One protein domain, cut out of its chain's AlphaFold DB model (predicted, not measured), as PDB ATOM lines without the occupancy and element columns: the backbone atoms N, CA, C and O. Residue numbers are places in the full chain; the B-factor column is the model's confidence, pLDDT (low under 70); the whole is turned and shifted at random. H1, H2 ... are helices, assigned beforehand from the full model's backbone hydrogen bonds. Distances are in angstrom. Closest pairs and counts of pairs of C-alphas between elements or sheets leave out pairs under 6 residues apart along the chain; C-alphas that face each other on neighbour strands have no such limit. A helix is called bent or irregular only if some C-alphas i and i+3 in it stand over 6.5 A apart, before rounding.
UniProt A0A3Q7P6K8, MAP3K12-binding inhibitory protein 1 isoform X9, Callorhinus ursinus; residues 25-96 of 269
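What this domain is: This is residues 25 to 96 of the 269 residues of the protein "MAP3K12-binding inhibitory protein 1 isoform X9" of Callorhinus ursinus (UniProt A0A3Q7P6K8). Two long helices make a loose, open V: H1 and H3a, the first arm of the bent helix H3, run the same way, come nearest where each begins and spread apart from there, while residues 72 to 96, which belong to H3, stick out free. Between them the chain folds back, with residues 51 to 56 of a long link running back beside H1, and the short helix H2 comes near the beginning of H1 before H3 begins. The printed part has 72 residues with three named helices in the order H1, H2, H3 and no named strand; the class is all helix. The whole is loose, with a radius of gyration of the C-alphas of 15.3 A, and elongated, spanning 47 by 26 by 18 A.

How they stand to each other: Begin with H1, residues 25 to 44, which touches no helix. Look next at H2, residues 57 to 61: it is close to H1 but not clearly touching, and the closest C-alphas, those of Gln 27 and Leu 60, are 7.7 A apart. By its hydrogen bonds H3, residues 68 to 96, was assigned as one helix, but it is bent: C-alphas 81 and 84 are 6.8 A apart. Its arms H3a, residues 68 to 81, and H3b, residues 84 to 96, stand at a steep tilt of 48 degrees. H3b is itself irregular, with C-alphas 88 and 91 6.50 A apart. H3a is close to H1 but not clearly touching; the closest C-alphas, those of Ser 26 and Pro 68, are 6.5 A apart. H1 and H3a run the same way at a shallow tilt of 27 degrees. H3b is apart from both H1 and H2, and H2 is apart from H3a. In H1, H2 and H3a every O i to N i+4 pair is within hydrogen-bond range; in H3b 7 of 9 are.

Where its parts are: Find C-alpha 25 at (100.575, 100.877, 198.460); from there H1 runs 28.8 A to C-alpha 44 at (129.070, 104.662, 200.739). H2, from Trp 57 to Gln 61, is 6.6 A long. Find C-alpha 68 at (101.345, 106.979, 191.080), where H3a begins; it runs 19.9 A to Tyr 81. H3b, also 19.9 A long, runs from Pro 84 to C-alpha 96 at (140.975, 99.426, 189.563).

The domain as a whole: The two C-alphas farthest apart are those of Ser 64 and Glu 95, at 47.7 A. The link from H1 to H2, residues 45 to 56, is long, and the link from H2 to H3 is short. Residues 42 to 50, of which 42 to 44 belong to H1, stand free. The printed part has no cut. Its mean pLDDT is 78.0; look for values under 70 at residues 25 to 26, 59 to 67 and 95 to 96 of this model.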
ATOM      1  N   LEU A  25      99.511 101.677 199.086       69.19
ATOM      2  CA  LEU A  25     100.575 100.877 198.460       69.19
ATOM      3  C   LEU A  25     101.682 101.758 197.857       69.19
ATOM      4  O   LEU A  25     102.865 101.453 197.973       69.19
ATOM      5  N   SER A  26     101.313 102.877 197.229       69.62
ATOM      6  CA  SER A  26     102.274 103.843 196.677       69.62
ATOM      7  C   SER A  26     103.123 104.504 197.767       69.62
ATOM      8  O   SER A  26     104.307 104.763 197.559       69.62
ATOM      9  N   GLN A  27     102.530 104.738 198.938       73.44
ATOM     10  CA  GLN A  27     103.210 105.305 200.095       73.44
ATOM     11  C   GLN A  27     104.215 104.317 200.699       73.44
ATOM     12  O   GLN A  27     105.350 104.702 200.967       73.44
ATOM     13  N   GLU A  28     103.838 103.045 200.860       77.75
ATOM     14  CA  GLU A  28     104.751 102.001 201.346       77.75
ATOM     15  C   GLU A  28     105.970 101.836 200.433       77.75
ATOM     16  O   GLU A  28     107.103 101.816 200.918       77.75
ATOM     17  N   VAL A  29     105.761 101.809 199.112       78.88
ATOM     18  CA  VAL A  29     106.852 101.705 198.127       78.88
ATOM     19  C   VAL A  29     107.802 102.903 198.212       78.88
ATOM     20  O   VAL A  29     109.021 102.729 198.190       78.88
ATOM     21  N   LEU A  30     107.270 104.121 198.353       78.19
ATOM     22  CA  LEU A  30     108.090 105.319 198.546       78.19
ATOM     23  C   LEU A  30     108.883 105.272 199.854       78.19
ATOM     24  O   LEU A  30     110.064 105.625 199.870       78.19
ATOM     25  N   CYS A  31     108.262 104.831 200.949       79.75
ATOM     26  CA  CYS A  31     108.947 104.693 202.228       79.75
ATOM     27  C   CYS A  31     110.106 103.691 202.144       79.75
ATOM     28  O   CYS A  31     111.196 103.995 202.629       79.75
ATOM     29  N   GLU A  32     109.908 102.544 201.493       81.50
ATOM     30  CA  GLU A  32     110.973 101.558 201.276       81.50
ATOM     31  C   GLU A  32     112.090 102.081 200.370       81.50
ATOM     32  O   GLU A  32     113.272 101.850 200.643       81.50
ATOM     33  N   PHE A  33     111.749 102.861 199.344       83.38
ATOM     34  CA  PHE A  33     112.745 103.516 198.503       83.38
ATOM     35  C   PHE A  33     113.629 104.476 199.313       83.38
ATOM     36  O   PHE A  33     114.856 104.391 199.259       83.38
ATOM     37  N   PHE A  34     113.026 105.357 200.117       83.94
ATOM     38  CA  PHE A  34     113.774 106.309 200.942       83.94
ATOM     39  C   PHE A  34     114.613 105.626 202.032       83.94
ATOM     40  O   PHE A  34     115.725 106.078 202.314       83.94
ATOM     41  N   ARG A  35     114.135 104.511 202.607       84.94
ATOM     42  CA  ARG A  35     114.926 103.675 203.530       84.94
ATOM     43  C   ARG A  35     116.134 103.056 202.834       84.94
ATOM     44  O   ARG A  35     117.244 103.131 203.359       84.94
ATOM     45  N   SER A  36     115.929 102.505 201.643       84.94
ATOM     46  CA  SER A  36     116.995 101.911 200.832       84.94
ATOM     47  C   SER A  36     118.048 102.950 200.448       84.94
ATOM     48  O   SER A  36     119.244 102.702 200.585       84.94
ATOM     49  N   LEU A  37     117.615 104.151 200.051       84.69
ATOM     50  CA  LEU A  37     118.508 105.263 199.727       84.69
ATOM     51  C   LEU A  37     119.332 105.704 200.944       84.69
ATOM     52  O   LEU A  37     120.542 105.887 200.833       84.69
ATOM     53  N   HIS A  38     118.705 105.820 202.115       83.62
ATOM     54  CA  HIS A  38     119.410 106.144 203.355       83.62
ATOM     55  C   HIS A  38     120.439 105.061 203.730       83.62
ATOM     56  O   HIS A  38     121.562 105.378 204.119       83.62
ATOM     57  N   SER A  39     120.089 103.780 203.569       83.94
ATOM     58  CA  SER A  39     121.019 102.664 203.785       83.94
ATOM     59  C   SER A  39     122.211 102.716 202.826       83.94
ATOM     60  O   SER A  39     123.343 102.486 203.246       83.94
ATOM     61  N   LEU A  40     121.975 103.031 201.551       83.06
ATOM     62  CA  LEU A  40     123.029 103.138 200.544       83.06
ATOM     63  C   LEU A  40     124.028 104.249 200.887       83.06
ATOM     64  O   LEU A  40     125.231 104.026 200.820       83.06
ATOM     65  N   VAL A  41     123.548 105.425 201.301       82.00
ATOM     66  CA  VAL A  41     124.426 106.533 201.724       82.00
ATOM     67  C   VAL A  41     125.313 106.113 202.898       82.00
ATOM     68  O   VAL A  41     126.510 106.390 202.883       82.00
ATOM     69  N   GLY A  42     124.748 105.384 203.869       80.44
ATOM     70  CA  GLY A  42     125.511 104.826 204.986       80.44
ATOM     71  C   GLY A  42     126.597 103.841 204.543       80.44
ATOM     72  O   GLY A  42     127.701 103.875 205.076       80.44
ATOM     73  N   GLN A  43     126.321 103.004 203.537       83.19
ATOM     74  CA  GLN A  43     127.313 102.077 202.972       83.19
ATOM     75  C   GLN A  43     128.420 102.792 202.193       83.19
ATOM     76  O   GLN A  43     129.571 102.368 202.243       83.19
ATOM     77  N   LEU A  44     128.091 103.880 201.495       80.50
ATOM     78  CA  LEU A  44     129.070 104.662 200.739       80.50
ATOM     79  C   LEU A  44     129.995 105.498 201.644       80.50
ATOM     80  O   LEU A  44     130.970 106.055 201.142       80.50
ATOM     81  N   ASN A  45     129.706 105.592 202.952       79.50
ATOM     82  CA  ASN A  45     130.473 106.341 203.956       79.50
ATOM     83  C   ASN A  45     130.845 107.765 203.495       79.50
ATOM     84  O   ASN A  45     131.938 108.275 203.762       79.50
ATOM     85  N   LEU A  46     129.938 108.396 202.744       80.94
ATOM     86  CA  LEU A  46     130.121 109.753 202.250       80.94
ATOM     87  C   LEU A  46     129.935 110.716 203.413       80.94
ATOM     88  O   LEU A  46     129.004 110.582 204.204       80.94
ATOM     89  N   ARG A  47     130.825 111.701 203.518       79.56
ATOM     90  CA  ARG A  47     130.703 112.725 204.551       79.56
ATOM     91  C   ARG A  47     129.506 113.637 204.254       79.56
ATOM     92  O   ARG A  47     129.208 113.915 203.090       79.56
ATOM     93  N   ASP A  48     128.887 114.168 205.304       81.38
ATOM     94  CA  ASP A  48     127.730 115.073 205.207       81.38
ATOM     95  C   ASP A  48     128.010 116.351 204.395       81.38
ATOM     96  O   ASP A  48     127.079 116.960 203.869       81.38
ATOM     97  N   ASP A  49     129.278 116.769 204.277       80.81
ATOM     98  CA  ASP A  49     129.688 117.890 203.422       80.81
ATOM     99  C   ASP A  49     129.650 117.567 201.920       80.81
ATOM    100  O   ASP A  49     129.617 118.487 201.105       80.81
ATOM    101  N   VAL A  50     129.610 116.282 201.551       79.94
ATOM    102  CA  VAL A  50     129.553 115.814 200.159       79.94
ATOM    103  C   VAL A  50     128.114 115.510 199.744       79.94
ATOM    104  O   VAL A  50     127.650 116.013 198.722       79.94
ATOM    105  N   VAL A  51     127.385 114.708 200.530       79.31
ATOM    106  CA  VAL A  51     125.977 114.373 200.258       79.31
ATOM    107  C   VAL A  51     125.204 114.285 201.570       79.31
ATOM    108  O   VAL A  51     125.408 113.367 202.356       79.31
ATOM    109  N   LYS A  52     124.250 115.201 201.770       82.06
ATOM    110  CA  LYS A  52     123.326 115.182 202.910       82.06
ATOM    111  C   LYS A  52     121.895 114.964 202.438       82.06
ATOM    112  O   LYS A  52     121.289 115.853 201.843       82.06
ATOM    113  N   ILE A  53     121.331 113.800 202.755       79.38
ATOM    114  CA  ILE A  53     119.932 113.481 202.450       79.38
ATOM    115  C   ILE A  53     119.108 113.617 203.728       79.38
ATOM    116  O   ILE A  53     119.285 112.862 204.676       79.38
ATOM    117  N   THR A  54     118.200 114.595 203.762       79.75
ATOM    118  CA  THR A  54     117.265 114.789 204.881       79.75
ATOM    119  C   THR A  54     115.857 114.442 204.414       79.75
ATOM    120  O   THR A  54     115.322 115.109 203.531       79.75
ATOM    121  N   ILE A  55     115.263 113.395 204.990       80.69
ATOM    122  CA  ILE A  55     113.913 112.930 204.642       80.69
ATOM    123  C   ILE A  55     112.965 113.274 205.789       80.69
ATOM    124  O   ILE A  55     113.140 112.819 206.918       80.69
ATOM    125  N   ASP A  56     111.948 114.081 205.493       79.94
ATOM    126  CA  ASP A  56     110.903 114.449 206.446       79.94
ATOM    127  C   ASP A  56     109.734 113.455 206.359       79.94
ATOM    128  O   ASP A  56     108.825 113.585 205.535       79.94
ATOM    129  N   TRP A  57     109.774 112.433 207.216       77.75
ATOM    130  CA  TRP A  57     108.787 111.348 207.246       77.75
ATOM    131  C   TRP A  57     107.371 111.820 207.593       77.75
ATOM    132  O   TRP A  57     106.398 111.235 207.118       77.75
ATOM    133  N   ASN A  58     107.238 112.907 208.357       75.31
ATOM    134  CA  ASN A  58     105.935 113.449 208.744       75.31
ATOM    135  C   ASN A  58     105.215 114.077 207.543       75.31
ATOM    136  O   ASN A  58     103.995 113.983 207.422       75.31
ATOM    137  N   LYS A  59     105.974 114.663 206.608       69.81
ATOM    138  CA  LYS A  59     105.433 115.194 205.346       69.81
ATOM    139  C   LYS A  59     105.058 114.099 204.351       69.81
ATOM    140  O   LYS A  59     104.175 114.315 203.532       69.81
ATOM    141  N   LEU A  60     105.690 112.928 204.438       64.38
ATOM    142  CA  LEU A  60     105.330 111.751 203.639       64.38
ATOM    143  C   LEU A  60     104.012 111.108 204.095       64.38
ATOM    144  O   LEU A  60     103.336 110.470 203.293       64.38
ATOM    145  N   GLN A  61     103.620 111.299 205.357       64.06
ATOM    146  CA  GLN A  61     102.364 110.779 205.908       64.06
ATOM    147  C   GLN A  61     101.125 111.610 205.535       64.06
ATOM    148  O   GLN A  61     100.019 111.078 205.546       64.06
ATOM    149  N   SER A  62     101.287 112.886 205.171       61.78
ATOM    150  CA  SER A  62     100.176 113.775 204.794       61.78
ATOM    151  C   SER A  62      99.826 113.757 203.297       61.78
ATOM    152  O   SER A  62      98.847 114.383 202.883       61.78
ATOM    153  N   LEU A  63     100.580 113.017 202.475       59.59
ATOM    154  CA  LEU A  63     100.391 112.886 201.024       59.59
ATOM    155  C   LEU A  63      99.255 111.903 200.683       59.59
ATOM    156  O   LEU A  63      99.461 110.848 200.097       59.59
ATOM    157  N   SER A  64      98.024 112.269 201.040       56.12
ATOM    158  CA  SER A  64      96.815 111.450 200.831       56.12
ATOM    159  C   SER A  64      96.346 111.333 199.369       56.12
ATOM    160  O   SER A  64      95.483 110.513 199.069       56.12
ATOM    161  N   ALA A  65      96.908 112.120 198.442       59.56
ATOM    162  CA  ALA A  65      96.470 112.197 197.042       59.56
ATOM    163  C   ALA A  65      97.631 112.018 196.054       59.56
ATOM    164  O   ALA A  65      97.813 112.795 195.115       59.56
ATOM    165  N   PHE A  66      98.468 111.014 196.287       64.38
ATOM    166  CA  PHE A  66      99.625 110.776 195.442       64.38
ATOM    167  C   PHE A  66      99.222 110.078 194.134       64.38
ATOM    168  O   PHE A  66      98.727 108.956 194.168       64.38
ATOM    169  N   GLN A  67      99.426 110.731 192.982       68.75
ATOM    170  CA  GLN A  67      99.185 110.141 191.659       68.75
ATOM    171  C   GLN A  67     100.365 109.232 191.272       68.75
ATOM    172  O   GLN A  67     101.431 109.747 190.920       68.75
ATOM    173  N   PRO A  68     100.216 107.892 191.283       70.31
ATOM    174  CA  PRO A  68     101.345 106.979 191.080       70.31
ATOM    175  C   PRO A  68     101.999 107.119 189.698       70.31
ATOM    176  O   PRO A  68     103.200 106.912 189.558       70.31
ATOM    177  N   ALA A  69     101.224 107.530 188.689       74.69
ATOM    178  CA  ALA A  69     101.706 107.742 187.326       74.69
ATOM    179  C   ALA A  69     102.748 108.870 187.227       74.69
ATOM    180  O   ALA A  69     103.750 108.724 186.530       74.69
ATOM    181  N   LEU A  70     102.552 109.973 187.960       74.50
ATOM    182  CA  LEU A  70     103.498 111.092 187.945       74.50
ATOM    183  C   LEU A  70     104.817 110.711 188.619       74.50
ATOM    184  O   LEU A  70     105.881 111.019 188.088       74.50
ATOM    185  N   LEU A  71     104.771 109.973 189.731       75.75
ATOM    186  CA  LEU A  71     105.989 109.450 190.354       75.75
ATOM    187  C   LEU A  71     106.739 108.502 189.442       75.75
ATOM    188  O   LEU A  71     107.956 108.602 189.356       75.75
ATOM    189  N   PHE A  72     106.024 107.591 188.786       75.69
ATOM    190  CA  PHE A  72     106.662 106.645 187.887       75.69
ATOM    191  C   PHE A  72     107.406 107.382 186.769       75.69
ATOM    192  O   PHE A  72     108.591 107.136 186.573       75.69
ATOM    193  N   SER A  73     106.764 108.374 186.141       79.88
ATOM    194  CA  SER A  73     107.415 109.206 185.120       79.88
ATOM    195  C   SER A  73     108.612 110.002 185.658       79.88
ATOM    196  O   SER A  73     109.638 110.107 184.990       79.88
ATOM    197  N   ALA A  74     108.525 110.523 186.887       79.12
ATOM    198  CA  ALA A  74     109.625 111.248 187.516       79.12
ATOM    199  C   ALA A  74     110.806 110.317 187.832       79.12
ATOM    200  O   ALA A  74     111.955 110.664 187.566       79.12
ATOM    201  N   LEU A  75     110.533 109.123 188.363       82.75
ATOM    202  CA  LEU A  75     111.551 108.122 188.668       82.75
ATOM    203  C   LEU A  75     112.226 107.619 187.390       82.75
ATOM    204  O   LEU A  75     113.450 107.553 187.340       82.75
ATOM    205  N   GLU A  76     111.446 107.327 186.352       85.19
ATOM    206  CA  GLU A  76     111.957 106.942 185.037       85.19
ATOM    207  C   GLU A  76     112.878 108.029 184.467       85.19
ATOM    208  O   GLU A  76     114.003 107.742 184.056       85.19
ATOM    209  N   HIS A  77     112.467 109.296 184.555       86.81
ATOM    210  CA  HIS A  77     113.297 110.422 184.134       86.81
ATOM    211  C   HIS A  77     114.605 110.528 184.943       86.81
ATOM    212  O   HIS A  77     115.668 110.790 184.377       86.81
ATOM    213  N   HIS A  78     114.566 110.278 186.255       84.94
ATOM    214  CA  HIS A  78     115.770 110.244 187.089       84.94
ATOM    215  C   HIS A  78     116.698 109.072 186.747       84.94
ATOM    216  O   HIS A  78     117.913 109.262 186.695       84.94
ATOM    217  N   VAL A  79     116.157 107.884 186.469       87.00
ATOM    218  CA  VAL A  79     116.946 106.722 186.026       87.00
ATOM    219  C   VAL A  79     117.655 107.034 184.707       87.00
ATOM    220  O   VAL A  79     118.865 106.819 184.597       87.00
ATOM    221  N   LEU A  80     116.941 107.623 183.743       90.56
ATOM    222  CA  LEU A  80     117.522 108.050 182.469       90.56
ATOM    223  C   LEU A  80     118.612 109.113 182.659       90.56
ATOM    224  O   LEU A  80     119.649 109.055 182.000       90.56
ATOM    225  N   TYR A  81     118.426 110.052 183.589       87.44
ATOM    226  CA  TYR A  81     119.429 111.073 183.897       87.44
ATOM    227  C   TYR A  81     120.709 110.495 184.522       87.44
ATOM    228  O   TYR A  81     121.804 111.003 184.273       87.44
ATOM    229  N   LEU A  82     120.601 109.426 185.317       85.81
ATOM    230  CA  LEU A  82     121.751 108.776 185.960       85.81
ATOM    231  C   LEU A  82     122.507 107.814 185.030       85.81
ATOM    232  O   LEU A  82     123.681 107.520 185.267       85.81
ATOM    233  N   GLN A  83     121.882 107.353 183.946       89.50
ATOM    234  CA  GLN A  83     122.471 106.382 183.020       89.50
ATOM    235  C   GLN A  83     123.805 106.848 182.380       89.50
ATOM    236  O   GLN A  83     124.756 106.058 182.360       89.50
ATOM    237  N   PRO A  84     123.969 108.110 181.927       87.88
ATOM    238  CA  PRO A  84     125.252 108.608 181.424       87.88
ATOM    239  C   PRO A  84     126.348 108.689 182.495       87.88
ATOM    240  O   PRO A  84     127.527 108.550 182.174       87.88
ATOM    241  N   PHE A  85     125.983 108.924 183.759       82.69
ATOM    242  CA  PHE A  85     126.936 108.945 184.871       82.69
ATOM    243  C   PHE A  85     127.457 107.535 185.168       82.69
ATOM    244  O   PHE A  85     128.666 107.338 185.280       82.69
ATOM    245  N   LEU A  86     126.567 106.536 185.172       84.31
ATOM    246  CA  LEU A  86     126.946 105.130 185.321       84.31
ATOM    247  C   LEU A  86     127.903 104.671 184.206       84.31
ATOM    248  O   LEU A  86     128.912 104.030 184.491       84.31
ATOM    249  N   ALA A  87     127.640 105.059 182.954       85.75
ATOM    250  CA  ALA A  87     128.511 104.738 181.820       85.75
ATOM    251  C   ALA A  87     129.924 105.337 181.953       85.75
ATOM    252  O   ALA A  87     130.884 104.755 181.453       85.75
ATOM    253  N   LYS A  88     130.067 106.478 182.641       84.94
ATOM    254  CA  LYS A  88     131.370 107.104 182.930       84.94
ATOM    255  C   LYS A  88     132.091 106.473 184.120       84.94
ATOM    256  O   LYS A  88     133.315 106.482 184.133       84.94
ATOM    257  N   LEU A  89     131.363 105.922 185.093       81.00
ATOM    258  CA  LEU A  89     131.942 105.201 186.234       81.00
ATOM    259  C   LEU A  89     132.360 103.767 185.889       81.00
ATOM    260  O   LEU A  89     133.300 103.235 186.472       81.00
ATOM    261  N   GLN A  90     131.691 103.133 184.927       84.19
ATOM    262  CA  GLN A  90     131.936 101.737 184.566       84.19
ATOM    263  C   GLN A  90     133.388 101.424 184.125       84.19
ATOM    264  O   GLN A  90     133.876 100.352 184.485       84.19
ATOM    265  N   PRO A  91     134.105 102.294 183.384       83.06
ATOM    266  CA  PRO A  91     135.525 102.104 183.081       83.06
ATOM    267  C   PRO A  91     136.425 102.229 184.317       83.06
ATOM    268  O   PRO A  91     137.317 101.407 184.478       83.06
ATOM    269  N   LEU A  92     136.146 103.183 185.214       75.00
ATOM    270  CA  LEU A  92     136.924 103.420 186.443       75.00
ATOM    271  C   LEU A  92     136.882 102.207 187.385       75.00
ATOM    272  O   LEU A  92     137.901 101.812 187.937       75.00
ATOM    273  N   ILE A  93     135.718 101.559 187.489       74.81
ATOM    274  CA  ILE A  93     135.549 100.319 188.264       74.81
ATOM    275  C   ILE A  93     136.316  99.150 187.621       74.81
ATOM    276  O   ILE A  93     136.802  98.261 188.314       74.81
ATOM    277  N   LYS A  94     136.438  99.114 186.289       74.69
ATOM    278  CA  LYS A  94     137.178  98.049 185.588       74.69
ATOM    279  C   LYS A  94     138.694  98.242 185.664       74.69
ATOM    280  O   LYS A  94     139.409  97.249 185.719       74.69
ATOM    281  N   GLU A  95     139.164  99.486 185.687       61.50
ATOM    282  CA  GLU A  95     140.587  99.839 185.722       61.50
ATOM    283  C   GLU A  95     141.242  99.516 187.080       61.50
ATOM    284  O   GLU A  95     142.340  98.958 187.110       61.50
ATOM    285  N   GLU A  96     140.529  99.745 188.191       51.34
ATOM    286  CA  GLU A  96     140.975  99.426 189.563       51.34
ATOM    287  C   GLU A  96     141.242  97.923 189.785       51.34
ATOM    288  O   GLU A  96     142.092  97.545 190.586       51.34
TER     289      GLU A  96